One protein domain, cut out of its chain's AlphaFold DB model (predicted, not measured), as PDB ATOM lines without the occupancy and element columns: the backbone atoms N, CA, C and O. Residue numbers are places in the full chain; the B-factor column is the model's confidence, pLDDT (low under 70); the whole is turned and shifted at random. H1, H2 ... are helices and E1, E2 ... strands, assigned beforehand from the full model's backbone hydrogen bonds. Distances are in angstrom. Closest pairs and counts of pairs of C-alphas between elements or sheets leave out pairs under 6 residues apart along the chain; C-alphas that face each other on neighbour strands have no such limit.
ATOM      1  N   SER A   4     113.121 156.349 194.109       52.88
ATOM      2  CA  SER A   4     113.039 157.819 194.072       52.88
ATOM      3  C   SER A   4     112.894 158.453 195.464       52.88
ATOM      4  O   SER A   4     113.385 159.553 195.692       52.88
ATOM      5  N   ILE A   5     112.307 157.738 196.432       52.03
ATOM      6  CA  ILE A   5     112.179 158.200 197.829       52.03
ATOM      7  C   ILE A   5     113.539 158.153 198.553       52.03
ATOM      8  O   ILE A   5     113.838 159.018 199.375       52.03
ATOM      9  N   PHE A   6     114.414 157.208 198.190       47.91
ATOM     10  CA  PHE A   6     115.764 157.089 198.753       47.91
ATOM     11  C   PHE A   6     116.677 158.252 198.310       47.91
ATOM     12  O   PHE A   6     117.466 158.762 199.103       47.91
ATOM     13  N   PHE A   7     116.507 158.751 197.077       49.66
ATOM     14  CA  PHE A   7     117.226 159.927 196.558       49.66
ATOM     15  C   PHE A   7     116.711 161.261 197.142       49.66
ATOM     16  O   PHE A   7     117.489 162.189 197.371       49.66
ATOM     17  N   LEU A   8     115.416 161.340 197.469       45.09
ATOM     18  CA  LEU A   8     114.819 162.468 198.199       45.09
ATOM     19  C   LEU A   8     115.290 162.548 199.664       45.09
ATOM     20  O   LEU A   8     115.379 163.644 200.206       45.09
ATOM     21  N   LEU A   9     115.670 161.429 200.293       46.19
ATOM     22  CA  LEU A   9     116.276 161.406 201.637       46.19
ATOM     23  C   LEU A   9     117.781 161.739 201.628       46.19
ATOM     24  O   LEU A   9     118.297 162.295 202.598       46.19
ATOM     25  N   LEU A  10     118.481 161.462 200.522       41.38
ATOM     26  CA  LEU A  10     119.910 161.760 200.350       41.38
ATOM     27  C   LEU A  10     120.203 163.258 200.141       41.38
ATOM     28  O   LEU A  10     121.303 163.709 200.448       41.38
ATOM     29  N   THR A  11     119.230 164.046 199.674       45.91
ATOM     30  CA  THR A  11     119.396 165.485 199.384       45.91
ATOM     31  C   THR A  11     118.992 166.413 200.535       45.91
ATOM     32  O   THR A  11     119.422 167.564 200.560       45.91
ATOM     33  N   GLN A  12     118.249 165.939 201.543       43.34
ATOM     34  CA  GLN A  12     117.704 166.813 202.598       43.34
ATOM     35  C   GLN A  12     118.682 167.195 203.729       43.34
ATOM     36  O   GLN A  12     118.322 167.975 204.610       43.34
ATOM     37  N   THR A  13     119.933 166.713 203.728       42.69
ATOM     38  CA  THR A  13     120.922 167.039 204.792       42.69
ATOM     39  C   THR A  13     122.261 167.604 204.293       42.69
ATOM     40  O   THR A  13     123.153 167.907 205.091       42.69
ATOM     41  N   LEU A  14     122.392 167.823 202.986       41.56
ATOM     42  CA  LEU A  14     123.553 168.407 202.310       41.56
ATOM     43  C   LEU A  14     123.248 169.896 202.045       41.56
ATOM     44  O   LEU A  14     122.365 170.196 201.262       41.56
ATOM     45  N   PHE A  15     123.850 170.934 202.618       50.75
ATOM     46  CA  PHE A  15     125.072 171.131 203.380       50.75
ATOM     47  C   PHE A  15     124.823 172.345 204.287       50.75
ATOM     48  O   PHE A  15     124.530 173.427 203.778       50.75
ATOM     49  N   ALA A  16     124.942 172.227 205.612       54.03
ATOM     50  CA  ALA A  16     124.838 173.410 206.468       54.03
ATOM     51  C   ALA A  16     126.104 174.274 206.328       54.03
ATOM     52  O   ALA A  16     127.038 174.162 207.119       54.03
ATOM     53  N   ASN A  17     126.137 175.126 205.305       86.31
ATOM     54  CA  ASN A  17     127.129 176.179 205.173       86.31
ATOM     55  C   ASN A  17     126.781 177.293 206.160       86.31
ATOM     56  O   ASN A  17     125.672 177.816 206.164       86.31
ATOM     57  N   TYR A  18     127.739 177.674 206.988       93.56
ATOM     58  CA  TYR A  18     127.628 178.826 207.868       93.56
ATOM     59  C   TYR A  18     128.587 179.896 207.396       93.56
ATOM     60  O   TYR A  18     129.728 179.594 207.040       93.56
ATOM     61  N   SER A  19     128.160 181.146 207.470       94.75
ATOM     62  CA  SER A  19     129.036 182.291 207.281       94.75
ATOM     63  C   SER A  19     129.587 182.747 208.630       94.75
ATOM     64  O   SER A  19     128.841 182.952 209.589       94.75
ATOM     65  N   LEU A  20     130.908 182.898 208.697       93.94
ATOM     66  CA  LEU A  20     131.609 183.551 209.794       93.94
ATOM     67  C   LEU A  20     131.790 185.026 209.438       93.94
ATOM     68  O   LEU A  20     132.389 185.351 208.411       93.94
ATOM     69  N   PHE A  21     131.326 185.896 210.321       93.50
ATOM     70  CA  PHE A  21     131.457 187.336 210.241       93.50
ATOM     71  C   PHE A  21     132.343 187.856 211.370       93.50
ATOM     72  O   PHE A  21     132.292 187.356 212.499       93.50
ATOM     73  N   TYR A  22     133.126 188.882 211.058       90.44
ATOM     74  CA  TYR A  22     133.892 189.668 212.013       90.44
ATOM     75  C   TYR A  22     133.631 191.145 211.738       90.44
ATOM     76  O   TYR A  22     133.790 191.581 210.599       90.44
ATOM     77  N   ALA A  23     133.188 191.886 212.756       88.50
ATOM     78  CA  ALA A  23     132.799 193.294 212.631       88.50
ATOM     79  C   ALA A  23     131.822 193.546 211.461       88.50
ATOM     80  O   ALA A  23     131.973 194.487 210.694       88.50
ATOM     81  N   GLY A  24     130.843 192.651 211.280       88.62
ATOM     82  CA  GLY A  24     129.841 192.736 210.209       88.62
ATOM     83  C   GLY A  24     130.297 192.231 208.833       88.62
ATOM     84  O   GLY A  24     129.454 191.874 208.016       88.62
ATOM     85  N   ALA A  25     131.601 192.095 208.578       88.94
ATOM     86  CA  ALA A  25     132.118 191.598 207.303       88.94
ATOM     87  C   ALA A  25     132.195 190.064 207.275       88.94
ATOM     88  O   ALA A  25     132.665 189.444 208.232       88.94
ATOM     89  N   LYS A  26     131.789 189.428 206.166       92.50
ATOM     90  CA  LYS A  26     131.959 187.977 205.970       92.50
ATOM     91  C   LYS A  26     133.441 187.653 205.770       92.50
ATOM     92  O   LYS A  26     134.065 188.093 204.807       92.50
ATOM     93  N   VAL A  27     134.004 186.852 206.668       92.31
ATOM     94  CA  VAL A  27     135.439 186.523 206.697       92.31
ATOM     95  C   VAL A  27     135.736 185.057 206.417       92.31
ATOM     96  O   VAL A  27     136.847 184.720 205.992       92.31
ATOM     97  N   GLY A  28     134.760 184.177 206.622       92.19
ATOM     98  CA  GLY A  28     134.947 182.755 206.395       92.19
ATOM     99  C   GLY A  28     133.655 181.967 206.300       92.19
ATOM    100  O   GLY A  28     132.556 182.505 206.422       92.19
ATOM    101  N   GLU A  29     133.819 180.671 206.081       94.81
ATOM    102  CA  GLU A  29     132.739 179.703 205.943       94.81
ATOM    103  C   GLU A  29     133.039 178.438 206.743       94.81
ATOM    104  O   GLU A  29     134.179 177.965 206.779       94.81
ATOM    105  N   ILE A  30     132.011 177.862 207.358       94.50
ATOM    106  CA  ILE A  30     132.063 176.557 208.023       94.50
ATOM    107  C   ILE A  30     131.115 175.645 207.251       94.50
ATOM    108  O   ILE A  30     129.928 175.928 207.178       94.50
ATOM    109  N   LYS A  31     131.625 174.559 206.664       90.50
ATOM    110  CA  LYS A  31     130.794 173.628 205.876       90.50
ATOM    111  C   LYS A  31     129.835 172.790 206.726       90.50
ATOM    112  O   LYS A  31     128.852 172.278 206.213       90.50
ATOM    113  N   THR A  32     130.220 172.521 207.972       88.62
ATOM    114  CA  THR A  32     129.479 171.703 208.937       88.62
ATOM    115  C   THR A  32     130.152 171.792 210.308       88.62
ATOM    116  O   THR A  32     131.348 172.075 210.401       88.62
ATOM    117  N   PHE A  33     129.394 171.515 211.370       90.62
ATOM    118  CA  PHE A  33     129.898 171.369 212.738       90.62
ATOM    119  C   PHE A  33     130.233 169.914 213.112       90.62
ATOM    120  O   PHE A  33     130.485 169.638 214.281       90.62
ATOM    121  N   SER A  34     130.274 168.971 212.162       88.88
ATOM    122  CA  SER A  34     130.566 167.553 212.452       88.88
ATOM    123  C   SER A  34     131.886 167.336 213.206       88.88
ATOM    124  O   SER A  34     131.950 166.490 214.098       88.88
ATOM    125  N   THR A  35     132.904 168.157 212.925       90.69
ATOM    126  CA  THR A  35     134.233 168.096 213.554       90.69
ATOM    127  C   THR A  35     134.228 168.459 215.040       90.69
ATOM    128  O   THR A  35     135.227 168.269 215.731       90.69
ATOM    129  N   ILE A  36     133.113 168.972 215.574       91.62
ATOM    130  CA  ILE A  36     133.015 169.344 216.988       91.62
ATOM    131  C   ILE A  36     133.121 168.133 217.922       91.62
ATOM    132  O   ILE A  36     133.579 168.264 219.061       91.62
ATOM    133  N   LYS A  37     132.751 166.941 217.427       90.44
ATOM    134  CA  LYS A  37     132.965 165.657 218.112       90.44
ATOM    135  C   LYS A  37     134.450 165.444 218.409       90.44
ATOM    136  O   LYS A  37     134.800 165.097 219.536       90.44
ATOM    137  N   ASP A  38     135.287 165.829 217.449       91.50
ATOM    138  CA  ASP A  38     136.750 165.763 217.482       91.50
ATOM    139  C   ASP A  38     137.393 167.004 218.115       91.50
ATOM    140  O   ASP A  38     138.595 167.228 217.973       91.50
ATOM    141  N   ASN A  39     136.610 167.822 218.829       92.75
ATOM    142  CA  ASN A  39     137.088 168.966 219.606       92.75
ATOM    143  C   ASN A  39     137.580 170.182 218.794       92.75
ATOM    144  O   ASN A  39     138.293 171.038 219.337       92.75
ATOM    145  N   TYR A  40     137.170 170.313 217.527       94.25
ATOM    146  CA  TYR A  40     137.499 171.483 216.708       94.25
ATOM    147  C   TYR A  40     136.406 171.882 215.708       94.25
ATOM    148  O   TYR A  40     135.510 171.114 215.373       94.25
ATOM    149  N   ILE A  41     136.495 173.103 215.185       93.62
ATOM    150  CA  ILE A  41     135.715 173.594 214.046       93.62
ATOM    151  C   ILE A  41     136.689 174.005 212.947       93.62
ATOM    152  O   ILE A  41     137.643 174.751 213.189       93.62
ATOM    153  N   LYS A  42     136.436 173.529 211.727       93.31
ATOM    154  CA  LYS A  42     137.197 173.911 210.536       93.31
ATOM    155  C   LYS A  42     136.502 175.049 209.798       93.31
ATOM    156  O   LYS A  42     135.385 174.897 209.312       93.31
ATOM    157  N   ILE A  43     137.208 176.163 209.661       94.00
ATOM    158  CA  ILE A  43     136.753 177.366 208.965       94.00
ATOM    159  C   ILE A  43     137.597 177.546 207.701       94.00
ATOM    160  O   ILE A  43     138.827 177.503 207.753       94.00
ATOM    161  N   LYS A  44     136.955 177.761 206.555       94.06
ATOM    162  CA  LYS A  44     137.595 178.219 205.316       94.06
ATOM    163  C   LYS A  44     137.611 179.744 205.321       94.06
ATOM    164  O   LYS A  44     136.564 180.360 205.475       94.06
ATOM    165  N   ILE A  45     138.775 180.358 205.140       91.88
ATOM    166  CA  ILE A  45     138.889 181.820 205.079       91.88
ATOM    167  C   ILE A  45     138.515 182.265 203.662       91.88
ATOM    168  O   ILE A  45     139.178 181.897 202.687       91.88
ATOM    169  N   THR A  46     137.443 183.043 203.532       90.88
ATOM    170  CA  THR A  46     136.927 183.506 202.233       90.88
ATOM    171  C   THR A  46     137.351 184.932 201.914       90.88
ATOM    172  O   THR A  46     137.578 185.235 200.744       90.88
ATOM    173  N   SER A  47     137.560 185.773 202.931       86.75
ATOM    174  CA  SER A  47     138.038 187.144 202.737       86.75
ATOM    175  C   SER A  47     139.458 187.164 202.165       86.75
ATOM    176  O   SER A  47     140.390 186.592 202.736       86.75
ATOM    177  N   TYR A  48     139.624 187.838 201.025       81.94
ATOM    178  CA  TYR A  48     140.913 187.990 200.350       81.94
ATOM    179  C   TYR A  48     141.947 188.695 201.237       81.94
ATOM    180  O   TYR A  48     143.072 188.209 201.368       81.94
ATOM    181  N   LEU A  49     141.542 189.782 201.903       80.69
ATOM    182  CA  LEU A  49     142.399 190.549 202.810       80.69
ATOM    183  C   LEU A  49     142.889 189.684 203.978       80.69
ATOM    184  O   LEU A  49     144.089 189.615 204.237       80.69
ATOM    185  N   LEU A  50     141.991 188.932 204.624       83.00
ATOM    186  CA  LEU A  50     142.383 188.025 205.705       83.00
ATOM    187  C   LEU A  50     143.291 186.893 205.231       83.00
ATOM    188  O   LEU A  50     144.220 186.536 205.951       83.00
ATOM    189  N   ARG A  51     143.071 186.338 204.032       83.62
ATOM    190  CA  ARG A  51     143.994 185.338 203.471       83.62
ATOM    191  C   ARG A  51     145.385 185.919 203.235       83.62
ATOM    192  O   ARG A  51     146.356 185.209 203.479       83.62
ATOM    193  N   LYS A  52     145.496 187.174 202.786       82.25
ATOM    194  CA  LYS A  52     146.789 187.852 202.601       82.25
ATOM    195  C   LYS A  52     147.511 188.071 203.930       82.25
ATOM    196  O   LYS A  52     148.678 187.709 204.039       82.25
ATOM    197  N   ILE A  53     146.810 188.591 204.937       82.88
ATOM    198  CA  ILE A  53     147.388 188.882 206.260       82.88
ATOM    199  C   ILE A  53     147.784 187.589 206.979       82.88
ATOM    200  O   ILE A  53     148.889 187.469 207.500       82.88
ATOM    201  N   LEU A  54     146.890 186.597 207.001       83.06
ATOM    202  CA  LEU A  54     147.132 185.347 207.718       83.06
ATOM    203  C   LEU A  54     148.023 184.378 206.936       83.06
ATOM    204  O   LEU A  54     148.552 183.462 207.550       83.06
ATOM    205  N   LYS A  55     148.161 184.525 205.611       87.31
ATOM    206  CA  LYS A  55     148.848 183.574 204.708       87.31
ATOM    207  C   LYS A  55     148.336 182.126 204.812       87.31
ATOM    208  O   LYS A  55     149.002 181.181 204.399       87.31
ATOM    209  N   HIS A  56     147.122 181.938 205.328       88.81
ATOM    210  CA  HIS A  56     146.500 180.632 205.531       88.81
ATOM    211  C   HIS A  56     145.154 180.560 204.803       88.81
ATOM    212  O   HIS A  56     144.439 181.555 204.674       88.81
ATOM    213  N   LYS A  57     144.792 179.361 204.332       90.31
ATOM    214  CA  LYS A  57     143.502 179.102 203.663       90.31
ATOM    215  C   LYS A  57     142.418 178.672 204.648       90.31
ATOM    216  O   LYS A  57     141.236 178.915 204.410       90.31
ATOM    217  N   TYR A  58     142.818 178.031 205.741       92.25
ATOM    218  CA  TYR A  58     141.910 177.503 206.749       92.25
ATOM    219  C   TYR A  58     142.293 177.989 208.141       92.25
ATOM    220  O   TYR A  58     143.465 178.231 208.427       92.25
ATOM    221  N   LEU A  59     141.295 178.065 209.012       92.06
ATOM    222  CA  LEU A  59     141.463 178.240 210.443       92.06
ATOM    223  C   LEU A  59     140.825 177.048 211.161       92.06
ATOM    224  O   LEU A  59     139.669 176.713 210.914       92.06
ATOM    225  N   ILE A  60     141.584 176.402 212.039       93.00
ATOM    226  CA  ILE A  60     141.077 175.384 212.957       93.00
ATOM    227  C   ILE A  60     140.919 176.040 214.322       93.00
ATOM    228  O   ILE A  60     141.907 176.420 214.955       93.00
ATOM    229  N   TYR A  61     139.670 176.188 214.756       93.00
ATOM    230  CA  TYR A  61     139.338 176.633 216.101       93.00
ATOM    231  C   TYR A  61     139.169 175.407 216.992       93.00
ATOM    232  O   TYR A  61     138.311 174.580 216.698       93.00
ATOM    233  N   HIS A  62     139.985 175.248 218.032       93.88
ATOM    234  CA  HIS A  62     140.071 173.983 218.776       93.88
ATOM    235  C   HIS A  62     140.135 174.169 220.295       93.88
ATOM    236  O   HIS A  62     140.589 175.205 220.782       93.88
ATOM    237  N   ASN A  63     139.698 173.160 221.054       91.50
ATOM    238  CA  ASN A  63     139.804 173.162 222.517       91.50
ATOM    239  C   ASN A  63     141.134 172.527 222.996       91.50
ATOM    240  O   ASN A  63     142.021 172.242 222.188       91.50
ATOM    241  N   ASP A  64     141.290 172.362 224.317       87.62
ATOM    242  CA  ASP A  64     142.494 171.788 224.951       87.62
ATOM    243  C   ASP A  64     142.727 170.311 224.611       87.62
ATOM    244  O   ASP A  64     143.866 169.866 224.570       87.62
ATOM    245  N   SER A  65     141.659 169.562 224.347       88.75
ATOM    246  CA  SER A  65     141.681 168.124 224.066       88.75
ATOM    247  C   SER A  65     141.916 167.802 222.586       88.75
ATOM    248  O   SER A  65     141.823 166.644 222.184       88.75
ATOM    249  N   TYR A  66     142.161 168.806 221.742       89.44
ATOM    250  CA  TYR A  66     142.461 168.594 220.329       89.44
ATOM    251  C   TYR A  66     143.912 168.141 220.141       89.44
ATOM    252  O   TYR A  66     144.847 168.867 220.479       89.44
ATOM    253  N   SER A  67     144.096 166.959 219.550       83.25
ATOM    254  CA  SER A  67     145.418 166.444 219.189       83.25
ATOM    255  C   SER A  67     145.862 167.005 217.834       83.25
ATOM    256  O   SER A  67     145.260 166.737 216.791       83.25
ATOM    257  N   LEU A  68     146.939 167.789 217.846       78.00
ATOM    258  CA  LEU A  68     147.608 168.277 216.642       78.00
ATOM    259  C   LEU A  68     148.447 167.149 216.041       78.00
ATOM    260  O   LEU A  68     149.622 167.023 216.368       78.00
ATOM    261  N   LYS A  69     147.857 166.331 215.162       65.25
ATOM    262  CA  LYS A  69     148.610 165.221 214.563       65.25
ATOM    263  C   LYS A  69     149.720 165.694 213.613       65.25
ATOM    264  O   LYS A  69     150.788 165.116 213.661       65.25
ATOM    265  N   HIS A  70     149.551 166.793 212.861       66.62
ATOM    266  CA  HIS A  70     150.630 167.405 212.056       66.62
ATOM    267  C   HIS A  70     150.403 168.913 211.829       66.62
ATOM    268  O   HIS A  70     149.268 169.348 211.616       66.62
ATOM    269  N   LYS A  71     151.476 169.725 211.835       72.12
ATOM    270  CA  LYS A  71     151.416 171.153 211.463       72.12
ATOM    271  C   LYS A  71     151.302 171.289 209.941       72.12
ATOM    272  O   LYS A  71     152.188 170.864 209.212       72.12
ATOM    273  N   ASN A  72     150.236 171.930 209.462       81.88
ATOM    274  CA  ASN A  72     150.056 172.262 208.047       81.88
ATOM    275  C   ASN A  72     150.208 173.774 207.828       81.88
ATOM    276  O   ASN A  72     149.470 174.562 208.419       81.88
ATOM    277  N   SER A  73     151.116 174.183 206.939       82.88
ATOM    278  CA  SER A  73     151.398 175.597 206.638       82.88
ATOM    279  C   SER A  73     150.202 176.361 206.058       82.88
ATOM    280  O   SER A  73     150.143 177.582 206.155       82.88
ATOM    281  N   LYS A  74     149.197 175.674 205.500       87.94
ATOM    282  CA  LYS A  74     147.966 176.290 204.973       87.94
ATOM    283  C   LYS A  74     146.898 176.515 206.052       87.94
ATOM    284  O   LYS A  74     145.837 177.059 205.727       87.94
ATOM    285  N   ILE A  75     147.144 176.096 207.297       90.31
ATOM    286  CA  ILE A  75     146.173 176.110 208.396       90.31
ATOM    287  C   ILE A  75     146.679 176.974 209.550       90.31
ATOM    288  O   ILE A  75     147.733 176.717 210.128       90.31
ATOM    289  N   LYS A  76     145.867 177.953 209.957       90.81
ATOM    290  CA  LYS A  76     146.043 178.636 211.237       90.81
ATOM    291  C   LYS A  76     145.328 177.853 212.329       90.81
ATOM    292  O   LYS A  76     144.129 177.612 212.227       90.81
ATOM    293  N   TYR A  77     146.023 177.533 213.408       90.88
ATOM    294  CA  TYR A  77     145.400 176.945 214.592       90.88
ATOM    295  C   TYR A  77     145.122 178.044 215.613       90.88
ATOM    296  O   TYR A  77     145.996 178.863 215.918       90.88
ATOM    297  N   LYS A  78     143.888 178.098 216.112       90.56
ATOM    298  CA  LYS A  78     143.460 179.055 217.128       90.56
ATOM    299  C   LYS A  78     142.773 178.312 218.263       90.56
ATOM    300  O   LYS A  78     141.721 177.709 218.090       90.56
ATOM    301  N   LYS A  79     143.358 178.428 219.446       92.25
ATOM    302  CA  LYS A  79     142.800 177.867 220.668       92.25
ATOM    303  C   LYS A  79     141.540 178.618 221.108       92.25
ATOM    304  O   LYS A  79     141.507 179.854 221.117       92.25
ATOM    305  N   ASP A  80     140.541 177.863 221.539       90.69
ATOM    306  CA  ASP A  80     139.325 178.355 222.166       90.69
ATOM    307  C   ASP A  80     139.584 178.765 223.615       90.69
ATOM    308  O   ASP A  80     139.533 177.974 224.561       90.69
ATOM    309  N   LYS A  81     139.877 180.054 223.776       88.44
ATOM    310  CA  LYS A  81     140.126 180.678 225.076       88.44
ATOM    311  C   LYS A  81     138.873 180.736 225.958       88.44
ATOM    312  O   LYS A  81     139.011 180.776 227.180       88.44
ATOM    313  N   TYR A  82     137.682 180.759 225.360       88.88
ATOM    314  CA  TYR A  82     136.429 181.080 226.051       88.88
ATOM    315  C   TYR A  82     135.474 179.892 226.182       88.88
ATOM    316  O   TYR A  82     134.365 180.054 226.680       88.88
ATOM    317  N   LYS A  83     135.920 178.697 225.789       89.00
ATOM    318  CA  LYS A  83     135.163 177.442 225.874       89.00
ATOM    319  C   LYS A  83     133.862 177.461 225.062       89.00
ATOM    320  O   LYS A  83     132.914 176.748 225.388       89.00
ATOM    321  N   ILE A  84     133.832 178.227 223.973       89.56
ATOM    322  CA  ILE A  84     132.708 178.261 223.030       89.56
ATOM    323  C   ILE A  84     132.498 176.897 222.359       89.56
ATOM    324  O   ILE A  84     131.361 176.467 222.191       89.56
ATOM    325  N   LEU A  85     133.571 176.172 222.031       91.62
ATOM    326  CA  LEU A  85     133.485 174.812 221.489       91.62
ATOM    327  C   LEU A  85     132.810 173.859 222.458       91.62
ATOM    328  O   LEU A  85     132.043 173.013 222.028       91.62
ATOM    329  N   PHE A  86     133.097 173.984 223.754       88.94
ATOM    330  CA  PHE A  86     132.468 173.138 224.765       88.94
ATOM    331  C   PHE A  86     130.957 173.381 224.809       88.94
ATOM    332  O   PHE A  86     130.176 172.435 224.780       88.94
ATOM    333  N   LEU A  87     130.558 174.653 224.796       88.81
ATOM    334  CA  LEU A  87     129.159 175.062 224.754       88.81
ATOM    335  C   LEU A  87     128.445 174.553 223.497       88.81
ATOM    336  O   LEU A  87     127.370 173.968 223.596       88.81
ATOM    337  N   LEU A  88     129.056 174.723 222.325       90.38
ATOM    338  CA  LEU A  88     128.492 174.237 221.069       90.38
ATOM    339  C   LEU A  88     128.448 172.707 221.019       90.38
ATOM    340  O   LEU A  88     127.482 172.151 220.510       90.38
ATOM    341  N   LYS A  89     129.461 172.019 221.557       90.31
ATOM    342  CA  LYS A  89     129.517 170.553 221.603       90.31
ATOM    343  C   LYS A  89     128.340 170.011 222.397       90.31
ATOM    344  O   LYS A  89     127.631 169.134 221.920       90.31
ATOM    345  N   ASP A  90     128.109 170.573 223.573       88.06
ATOM    346  CA  ASP A  90     127.002 170.181 224.433       88.06
ATOM    347  C   ASP A  90     125.640 170.512 223.801       88.06
ATOM    348  O   ASP A  90     124.741 169.679 223.783       88.06
ATOM    349  N   ALA A  91     125.506 171.689 223.186       88.31
ATOM    350  CA  ALA A  91     124.252 172.115 222.569       88.31
ATOM    351  C   ALA A  91     123.897 171.363 221.268       88.31
ATOM    352  O   ALA A  91     122.716 171.191 220.979       88.31
ATOM    353  N   LEU A  92     124.893 170.940 220.482       89.12
ATOM    354  CA  LEU A  92     124.695 170.267 219.189       89.12
ATOM    355  C   LEU A  92     124.677 168.738 219.292       89.12
ATOM    356  O   LEU A  92     124.075 168.085 218.443       89.12
ATOM    357  N   LEU A  93     125.368 168.156 220.278       88.25
ATOM    358  CA  LEU A  93     125.473 166.697 220.420       88.25
ATOM    359  C   LEU A  93     124.523 166.115 221.472       88.25
ATOM    360  O   LEU A  93     124.292 164.906 221.467       88.25
ATOM    361  N   SER A  94     123.984 166.936 222.376       83.69
ATOM    362  CA  SER A  94     123.010 166.469 223.363       83.69
ATOM    363  C   SER A  94     121.685 166.095 222.695       83.69
ATOM    364  O   SER A  94     121.165 166.818 221.850       83.69
ATOM    365  N   LYS A  95     121.085 164.983 223.137       78.88
ATOM    366  CA  LYS A  95     119.719 164.585 222.748       78.88
ATOM    367  C   LYS A  95     118.640 165.458 223.400       78.88
ATOM    368  O   LYS A  95     117.495 165.446 222.961       78.88
ATOM    369  N   LYS A  96     118.983 166.167 224.480       81.50
ATOM    370  CA  LYS A  96     118.068 167.025 225.242       81.50
ATOM    371  C   LYS A  96     118.435 168.497 225.043       81.50
ATOM    372  O   LYS A  96     119.629 168.800 224.964       81.50
ATOM    373  N   PRO A  97     117.451 169.416 225.042       79.56
ATOM    374  CA  PRO A  97     117.722 170.845 225.025       79.56
ATOM    375  C   PRO A  97     118.658 171.239 226.164       79.56
ATOM    376  O   PRO A  97     118.536 170.747 227.290       79.56
ATOM    377  N   LEU A  98     119.581 172.149 225.868       84.25
ATOM    378  CA  LEU A  98     120.486 172.688 226.866       84.25
ATOM    379  C   LEU A  98     119.662 173.412 227.948       84.25
ATOM    380  O   LEU A  98     118.809 174.247 227.652       84.25
ATOM    381  N   LYS A  99     119.893 173.086 229.218       87.19
ATOM    382  CA  LYS A  99     119.290 173.812 230.343       87.19
ATOM    383  C   LYS A  99     120.199 174.959 230.776       87.19
ATOM    384  O   LYS A  99     121.403 174.935 230.514       87.19
ATOM    385  N   SER A 100     119.627 175.946 231.466       92.25
ATOM    386  CA  SER A 100     120.422 176.957 232.166       92.25
ATOM    387  C   SER A 100     121.400 176.271 233.115       92.25
ATOM    388  O   SER A 100     120.996 175.397 233.883       92.25
ATOM    389  N   LYS A 101     122.681 176.633 233.053       92.69
ATOM    390  CA  LYS A 101     123.709 176.020 233.897       92.69
ATOM    391  C   LYS A 101     124.948 176.886 234.053       92.69
ATOM    392  O   LYS A 101     125.265 177.725 233.210       92.69
ATOM    393  N   LYS A 102     125.691 176.614 235.123       92.69
ATOM    394  CA  LYS A 102     127.037 177.132 235.365       92.69
ATOM    395  C   LYS A 102     128.033 175.989 235.182       92.69
ATOM    396  O   LYS A 102     127.958 174.987 235.879       92.69
ATOM    397  N   ILE A 103     128.954 176.142 234.239       90.00
ATOM    398  CA  ILE A 103     130.049 175.208 233.981       90.00
ATOM    399  C   ILE A 103     131.307 175.787 234.621       90.00
ATOM    400  O   ILE A 103     131.811 176.823 234.178       90.00
ATOM    401  N   ILE A 104     131.813 175.132 235.661       91.94
ATOM    402  CA  ILE A 104     133.073 175.512 236.305       91.94
ATOM    403  C   ILE A 104     134.226 174.990 235.440       91.94
ATOM    404  O   ILE A 104     134.258 173.815 235.090       91.94
ATOM    405  N   ILE A 105     135.150 175.877 235.060       89.50
ATOM    406  CA  ILE A 105     136.340 175.539 234.259       89.50
ATOM    407  C   ILE A 105     137.577 175.489 235.162       89.50
ATOM    408  O   ILE A 105     138.429 174.624 235.009       89.50
ATOM    409  N   SER A 106     137.686 176.444 236.084       91.12
ATOM    410  CA  SER A 106     138.680 176.498 237.159       91.12
ATOM    411  C   SER A 106     138.112 177.354 238.302       91.12
ATOM    412  O   SER A 106     137.106 178.035 238.080       91.12
ATOM    413  N   PRO A 107     138.730 177.403 239.497       92.00
ATOM    414  CA  PRO A 107     138.184 178.155 240.637       92.00
ATOM    415  C   PRO A 107     137.816 179.612 240.311       92.00
ATOM    416  O   PRO A 107     136.814 180.139 240.781       92.00
ATOM    417  N   ASN A 108     138.578 180.249 239.419       94.88
ATOM    418  CA  ASN A 108     138.367 181.624 238.979       94.88
ATOM    419  C   ASN A 108     137.766 181.777 237.571       94.88
ATOM    420  O   ASN A 108     137.703 182.905 237.072       94.88
ATOM    421  N   LYS A 109     137.377 180.690 236.892       94.62
ATOM    422  CA  LYS A 109     136.820 180.728 235.530       94.62
ATOM    423  C   LYS A 109     135.590 179.850 235.424       94.62
ATOM    424  O   LYS A 109     135.633 178.657 235.717       94.62
ATOM    425  N   TYR A 110     134.513 180.413 234.905       94.44
ATOM    426  CA  TYR A 110     133.301 179.652 234.645       94.44
ATOM    427  C   TYR A 110     132.547 180.217 233.450       94.44
ATOM    428  O   TYR A 110     132.688 181.388 233.091       94.44
ATOM    429  N   LEU A 111     131.737 179.359 232.844       94.12
ATOM    430  CA  LEU A 111     130.808 179.717 231.790       94.12
ATOM    431  C   LEU A 111     129.390 179.591 232.342       94.12
ATOM    432  O   LEU A 111     129.023 178.558 232.895       94.12
ATOM    433  N   ARG A 112     128.591 180.643 232.216       95.06
ATOM    434  CA  ARG A 112     127.170 180.635 232.564       95.06
ATOM    435  C   ARG A 112     126.360 180.626 231.279       95.06
ATOM    436  O   ARG A 112     126.590 181.471 230.421       95.06
ATOM    437  N   VAL A 113     125.429 179.687 231.168       95.00
ATOM    438  CA  VAL A 113     124.444 179.622 230.087       95.00
ATOM    439  C   VAL A 113     123.070 179.840 230.689       95.00
ATOM    440  O   VAL A 113     122.700 179.134 231.626       95.00
ATOM    441  N   ASN A 114     122.314 180.785 230.145       94.88
ATOM    442  CA  ASN A 114     120.926 181.010 230.517       94.88
ATOM    443  C   ASN A 114     120.038 180.646 229.320       94.88
ATOM    444  O   ASN A 114     120.186 181.206 228.232       94.88
ATOM    445  N   LYS A 115     119.106 179.711 229.512       91.06
ATOM    446  CA  LYS A 115     118.050 179.428 228.540       91.06
ATOM    447  C   LYS A 115     116.959 180.492 228.673       91.06
ATOM    448  O   LYS A 115     116.282 180.556 229.694       91.06
ATOM    449  N   LYS A 116     116.773 181.287 227.620       88.75
ATOM    450  CA  LYS A 116     115.582 182.110 227.353       88.75
ATOM    451  C   LYS A 116     114.929 181.587 226.060       88.75
ATOM    452  O   LYS A 116     115.043 180.396 225.751       88.75
ATOM    453  N   LYS A 117     114.317 182.460 225.244       86.88
ATOM    454  CA  LYS A 117     113.917 182.133 223.858       86.88
ATOM    455  C   LYS A 117     115.111 181.568 223.073       86.88
ATOM    456  O   LYS A 117     115.072 180.425 222.622       86.88
ATOM    457  N   ASN A 118     116.218 182.312 223.062       92.00
ATOM    458  CA  ASN A 118     117.547 181.851 222.647       92.00
ATOM    459  C   ASN A 118     118.396 181.495 223.878       92.00
ATOM    460  O   ASN A 118     117.916 181.547 225.012       92.00
ATOM    461  N   TYR A 119     119.645 181.105 223.667       93.56
ATOM    462  CA  TYR A 119     120.604 180.891 224.740       93.56
ATOM    463  C   TYR A 119     121.520 182.094 224.868       93.56
ATOM    464  O   TYR A 119     122.111 182.515 223.880       93.56
ATOM    465  N   GLU A 120     121.682 182.594 226.084       96.12
ATOM    466  CA  GLU A 120     122.703 183.590 226.405       96.12
ATOM    467  C   GLU A 120     123.877 182.881 227.072       96.12
ATOM    468  O   GLU A 120     123.676 181.991 227.907       96.12
ATOM    469  N   PHE A 121     125.099 183.278 226.739       95.50
ATOM    470  CA  PHE A 121     126.300 182.794 227.400       95.50
ATOM    471  C   PHE A 121     127.149 183.945 227.927       95.50
ATOM    472  O   PHE A 121     127.265 185.008 227.318       95.50
ATOM    473  N   PHE A 122     127.805 183.681 229.049       96.56
ATOM    474  CA  PHE A 122     128.732 184.594 229.695       96.56
ATOM    475  C   PHE A 122     129.942 183.805 230.167       96.56
ATOM    476  O   PHE A 122     129.813 182.826 230.905       96.56
ATOM    477  N   TYR A 123     131.127 184.240 229.770       96.25
ATOM    478  CA  TYR A 123     132.377 183.711 230.289       96.25
ATOM    479  C   TYR A 123     132.950 184.682 231.313       96.25
ATOM    480  O   TYR A 123     133.227 185.848 231.004       96.25
ATOM    481  N   TYR A 124     133.204 184.171 232.511       96.25
ATOM    482  CA  TYR A 124     133.780 184.920 233.615       96.25
ATOM    483  C   TYR A 124     135.221 184.484 233.873       96.25
ATOM    484  O   TYR A 124     135.539 183.294 233.853       96.25
ATOM    485  N   LYS A 125     136.090 185.458 234.164       95.88
ATOM    486  CA  LYS A 125     137.420 185.243 234.749       95.88
ATOM    487  C   LYS A 125     137.622 186.239 235.886       95.88
ATOM    488  O   LYS A 125     137.537 187.443 235.642       95.88
ATOM    489  N   ASN A 126     137.933 185.749 237.084       95.25
ATOM    490  CA  ASN A 126     138.070 186.559 238.301       95.25
ATOM    491  C   ASN A 126     136.821 187.440 238.521       95.25
ATOM    492  O   ASN A 126     136.934 188.656 238.641       95.25
ATOM    493  N   ASN A 127     135.628 186.840 238.429       92.12
ATOM    494  CA  ASN A 127     134.313 187.499 238.520       92.12
ATOM    495  C   ASN A 127     134.024 188.625 237.504       92.12
ATOM    496  O   ASN A 127     132.939 189.192 237.525       92.12
ATOM    497  N   LYS A 128     134.922 188.895 236.549       95.81
ATOM    498  CA  LYS A 128     134.697 189.850 235.455       95.81
ATOM    499  C   LYS A 128     134.258 189.122 234.184       95.81
ATOM    500  O   LYS A 128     134.876 188.120 233.803       95.81
ATOM    501  N   ILE A 129     133.244 189.649 233.497       95.81
ATOM    502  CA  ILE A 129     132.817 189.157 232.179       95.81
ATOM    503  C   ILE A 129     133.938 189.445 231.173       95.81
ATOM    504  O   ILE A 129     134.395 190.580 231.053       95.81
ATOM    505  N   LYS A 130     134.420 188.416 230.470       94.94
ATOM    506  CA  LYS A 130     135.431 188.571 229.401       94.94
ATOM    507  C   LYS A 130     134.863 188.362 228.010       94.94
ATOM    508  O   LYS A 130     135.387 188.929 227.060       94.94
ATOM    509  N   THR A 131     133.817 187.554 227.897       94.94
ATOM    510  CA  THR A 131     133.036 187.447 226.673       94.94
ATOM    511  C   THR A 131     131.592 187.130 227.015       94.94
ATOM    512  O   THR A 131     131.316 186.492 228.035       94.94
ATOM    513  N   TYR A 132     130.680 187.611 226.184       96.38
ATOM    514  CA  TYR A 132     129.259 187.341 226.300       96.38
ATOM    515  C   TYR A 132     128.627 187.366 224.917       96.38
ATOM    516  O   TYR A 132     129.188 187.928 223.965       96.38
ATOM    517  N   GLY A 133     127.461 186.752 224.813       96.12
ATOM    518  CA  GLY A 133     126.797 186.614 223.541       96.12
ATOM    519  C   GLY A 133     125.606 185.686 223.595       96.12
ATOM    520  O   GLY A 133     125.262 185.160 224.653       96.12
ATOM    521  N   ASP A 134     125.031 185.454 222.423       96.00
ATOM    522  CA  ASP A 134     123.825 184.654 222.276       96.00
ATOM    523  C   ASP A 134     124.021 183.593 221.197       96.00
ATOM    524  O   ASP A 134     124.805 183.762 220.262       96.00
ATOM    525  N   PHE A 135     123.287 182.497 221.297       95.50
ATOM    526  CA  PHE A 135     123.204 181.500 220.241       95.50
ATOM    527  C   PHE A 135     121.824 180.850 220.223       95.50
ATOM    528  O   PHE A 135     121.097 180.840 221.220       95.50
ATOM    529  N   ALA A 136     121.457 180.289 219.081       94.00
ATOM    530  CA  ALA A 136     120.219 179.543 218.923       94.00
ATOM    531  C   ALA A 136     120.497 178.204 218.251       94.00
ATOM    532  O   ALA A 136     121.262 178.131 217.291       94.00
ATOM    533  N   ILE A 137     119.853 177.159 218.769       90.00
ATOM    534  CA  ILE A 137     119.846 175.817 218.190       90.00
ATOM    535  C   ILE A 137     118.410 175.496 217.790       90.00
ATOM    536  O   ILE A 137     117.505 175.636 218.618       90.00
ATOM    537  N   LYS A 138     118.209 175.039 216.556       87.38
ATOM    538  CA  LYS A 138     116.930 174.535 216.043       87.38
ATOM    539  C   LYS A 138     117.199 173.219 215.321       87.38
ATOM    540  O   LYS A 138     118.151 173.132 214.556       87.38
ATOM    541  N   ASN A 139     116.405 172.185 215.591       84.75
ATOM    542  CA  ASN A 139     116.555 170.860 214.970       84.75
ATOM    543  C   ASN A 139     117.997 170.304 215.052       84.75
ATOM    544  O   ASN A 139     118.543 169.823 214.064       84.75
ATOM    545  N   ASN A 140     118.637 170.425 216.223       83.12
ATOM    546  CA  ASN A 140     120.037 170.037 216.475       83.12
ATOM    547  C   ASN A 140     121.077 170.711 215.560       83.12
ATOM    548  O   ASN A 140     122.199 170.227 215.405       83.12
ATOM    549  N   GLN A 141     120.726 171.845 214.961       88.62
ATOM    550  CA  GLN A 141     121.604 172.646 214.123       88.62
ATOM    551  C   GLN A 141     121.753 174.037 214.726       88.62
ATOM    552  O   GLN A 141     120.827 174.576 215.336       88.62
ATOM    553  N   LEU A 142     122.945 174.611 214.580       92.00
ATOM    554  CA  LEU A 142     123.171 175.995 214.957       92.00
ATOM    555  C   LEU A 142     122.369 176.873 213.989       92.00
ATOM    556  O   LEU A 142     122.421 176.677 212.783       92.00
ATOM    557  N   GLU A 143     121.627 177.840 214.497       93.75
ATOM    558  CA  GLU A 143     120.999 178.869 213.662       93.75
ATOM    559  C   GLU A 143     121.918 180.088 213.605       93.75
ATOM    560  O   GLU A 143     122.277 180.594 212.538       93.75
ATOM    561  N   PHE A 144     122.397 180.507 214.776       95.00
ATOM    562  CA  PHE A 144     123.450 181.498 214.895       95.00
ATOM    563  C   PHE A 144     124.207 181.353 216.215       95.00
ATOM    564  O   PHE A 144     123.687 180.809 217.190       95.00
ATOM    565  N   LEU A 145     125.414 181.909 216.247       95.81
ATOM    566  CA  LEU A 145     126.164 182.249 217.449       95.81
ATOM    567  C   LEU A 145     126.736 183.649 217.275       95.81
ATOM    568  O   LEU A 145     127.346 183.939 216.252       95.81
ATOM    569  N   GLU A 146     126.595 184.504 218.272       96.06
ATOM    570  CA  GLU A 146     127.127 185.859 218.255       96.06
ATOM    571  C   GLU A 146     127.871 186.140 219.554       96.06
ATOM    572  O   GLU A 146     127.262 186.222 220.613       96.06
ATOM    573  N   ALA A 147     129.192 186.299 219.475       93.81
ATOM    574  CA  ALA A 147     130.019 186.773 220.577       93.81
ATOM    575  C   ALA A 147     130.117 188.301 220.496       93.81
ATOM    576  O   ALA A 147     131.042 188.849 219.884       93.81
ATOM    577  N   LYS A 148     129.143 188.979 221.113       92.25
ATOM    578  CA  LYS A 148     128.949 190.437 221.044       92.25
ATOM    579  C   LYS A 148     130.204 191.209 221.440       92.25
ATOM    580  O   LYS A 148     130.627 192.103 220.718       92.25
ATOM    581  N   SER A 149     130.877 190.784 222.511       90.94
ATOM    582  CA  SER A 149     132.108 191.421 223.010       90.94
ATOM    583  C   SER A 149     133.297 191.397 222.039       90.94
ATOM    584  O   SER A 149     134.327 192.007 222.317       90.94
ATOM    585  N   HIS A 150     133.222 190.611 220.964       87.81
ATOM    586  CA  HIS A 150     134.297 190.453 219.983       87.81
ATOM    587  C   HIS A 150     133.828 190.700 218.549       87.81
ATOM    588  O   HIS A 150     134.609 190.483 217.625       87.81
ATOM    589  N   HIS A 151     132.573 191.123 218.359       90.50
ATOM    590  CA  HIS A 151     131.956 191.324 217.047       90.50
ATOM    591  C   HIS A 151     132.092 190.106 216.119       90.50
ATOM    592  O   HIS A 151     132.247 190.252 214.906       90.50
ATOM    593  N   ILE A 152     132.068 188.896 216.685       92.06
ATOM    594  CA  ILE A 152     132.120 187.645 215.924       92.06
ATOM    595  C   ILE A 152     130.710 187.088 215.832       92.06
ATOM    596  O   ILE A 152     130.052 186.904 216.856       92.06
ATOM    597  N   LYS A 153     130.282 186.745 214.620       95.44
ATOM    598  CA  LYS A 153     128.992 186.101 214.380       95.44
ATOM    599  C   LYS A 153     129.159 184.914 213.446       95.44
ATOM    600  O   LYS A 153     129.790 185.025 212.406       95.44
ATOM    601  N   ILE A 154     128.589 183.780 213.807       95.06
ATOM    602  CA  ILE A 154     128.394 182.635 212.927       95.06
ATOM    603  C   ILE A 154     126.902 182.571 212.649       95.06
ATOM    604  O   ILE A 154     126.109 182.555 213.586       95.06
ATOM    605  N   LYS A 155     126.511 182.548 211.380       95.25
ATOM    606  CA  LYS A 155     125.109 182.449 210.976       95.25
ATOM    607  C   LYS A 155     124.970 181.330 209.959       95.25
ATOM    608  O   LYS A 155     125.818 181.208 209.074       95.25
ATOM    609  N   ARG A 156     123.929 180.518 210.100       93.12
ATOM    610  CA  ARG A 156     123.532 179.552 209.078       93.12
ATOM    611  C   ARG A 156     123.152 180.297 207.790       93.12
ATOM    612  O   ARG A 156     122.497 181.338 207.875       93.12
ATOM    613  N   ASN A 157     123.639 179.815 206.645       87.44
ATOM    614  CA  ASN A 157     123.259 180.335 205.328       87.44
ATOM    615  C   ASN A 157     121.872 179.843 204.926       87.44
ATOM    616  O   ASN A 157     121.534 178.698 205.304       87.44
TER     617      ASN A 157
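AT A GLANCE: This is residues 4 to 157 of the 157 residues of an uncharacterized protein of Arcobacter sp (UniProt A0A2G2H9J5). One sheet of eleven strands curls like part of a barrel, open between its edges E5 and E6, round the helix H4 in its hollow. The short helix H2 packs on H4, H3 lies at the sheet's rim near E2 and E3, and residues 4 to 13, with H1, stick out as an arm. The printed part has 154 residues with four named helices and eleven named strands, in the order H1 E1 E2 H2 E3 H3 E4 E5 H4 E6 E7 E8 E9 E10 E11; the class is mixed, helices and strands. The mixed sheet runs E5 E4 E3 E2 E1 E11 E10 E9 E8 E7 E6. The whole is compact, with a radius of gyration of the C-alphas of 16.4 A and spans of 52 by 43 by 33 A.

HOW THE PARTS SIT: H1, residues 4 to 11, is not on the sheet. E1, residues 18 to 22, and E2, residues 25 to 30, are a hairpin, with N 20 and O 28 within hydrogen-bond range at 2.8 A. H2, residues 34 to 38, only grazes the sheet. E3, residues 40 to 45, is antiparallel to E2, with N 44 and O 29 at 2.8 A. H3, residues 48 to 54, is on the sheet, over none of its strands, at a height of 7.4 A. E4, residues 58 to 62, is antiparallel to E3, with N 43 and O 59 at 2.8 A. The edge strand E5, residues 75 to 79, is parallel to E4, with N 78 and O 60 at 2.8 A. H4, residues 84 to 93, is on one face of the sheet, two layers, and touches H2; their closest C-alphas, of Ile 36 and Lys 89, are 5.9 A apart. E6, residues 101 to 106, E7, 109 to 115, E8, 119 to 125, E9, 128 to 138, E10, 141 to 147, and E11, 152 to 156, form a meander, each strand the antiparallel neighbour of the one before. E11 is antiparallel to E1, with N 21 and O 153 at 2.7 A. Every O i to N i+4 pair is within range in H1, H3 and H4; H2 has 0 of 1, and 2 of 2 O i to N i+3 pairs.

IN THESE COORDINATES: H1 begins at C-alpha 4 (113.039, 157.819, 194.072). H4 is 13.9 A long, E7 20.1 A and E8 20.0 A. E9, 30.4 A, begins at C-alpha 128 (134.697, 189.850, 235.455). E11 ends at C-alpha 156 (123.532, 179.552, 209.078).

THE WHOLE: The C-alphas of Ser 4 and Asn 126, the two farthest apart, are 58.4 A apart. The printed part has no cut. The link from E4 to E5 is long, with 12 residues. Residues 4 to 16 and 69 to 70 are under 70 in pLDDT; the mean of the printed part is 86.5.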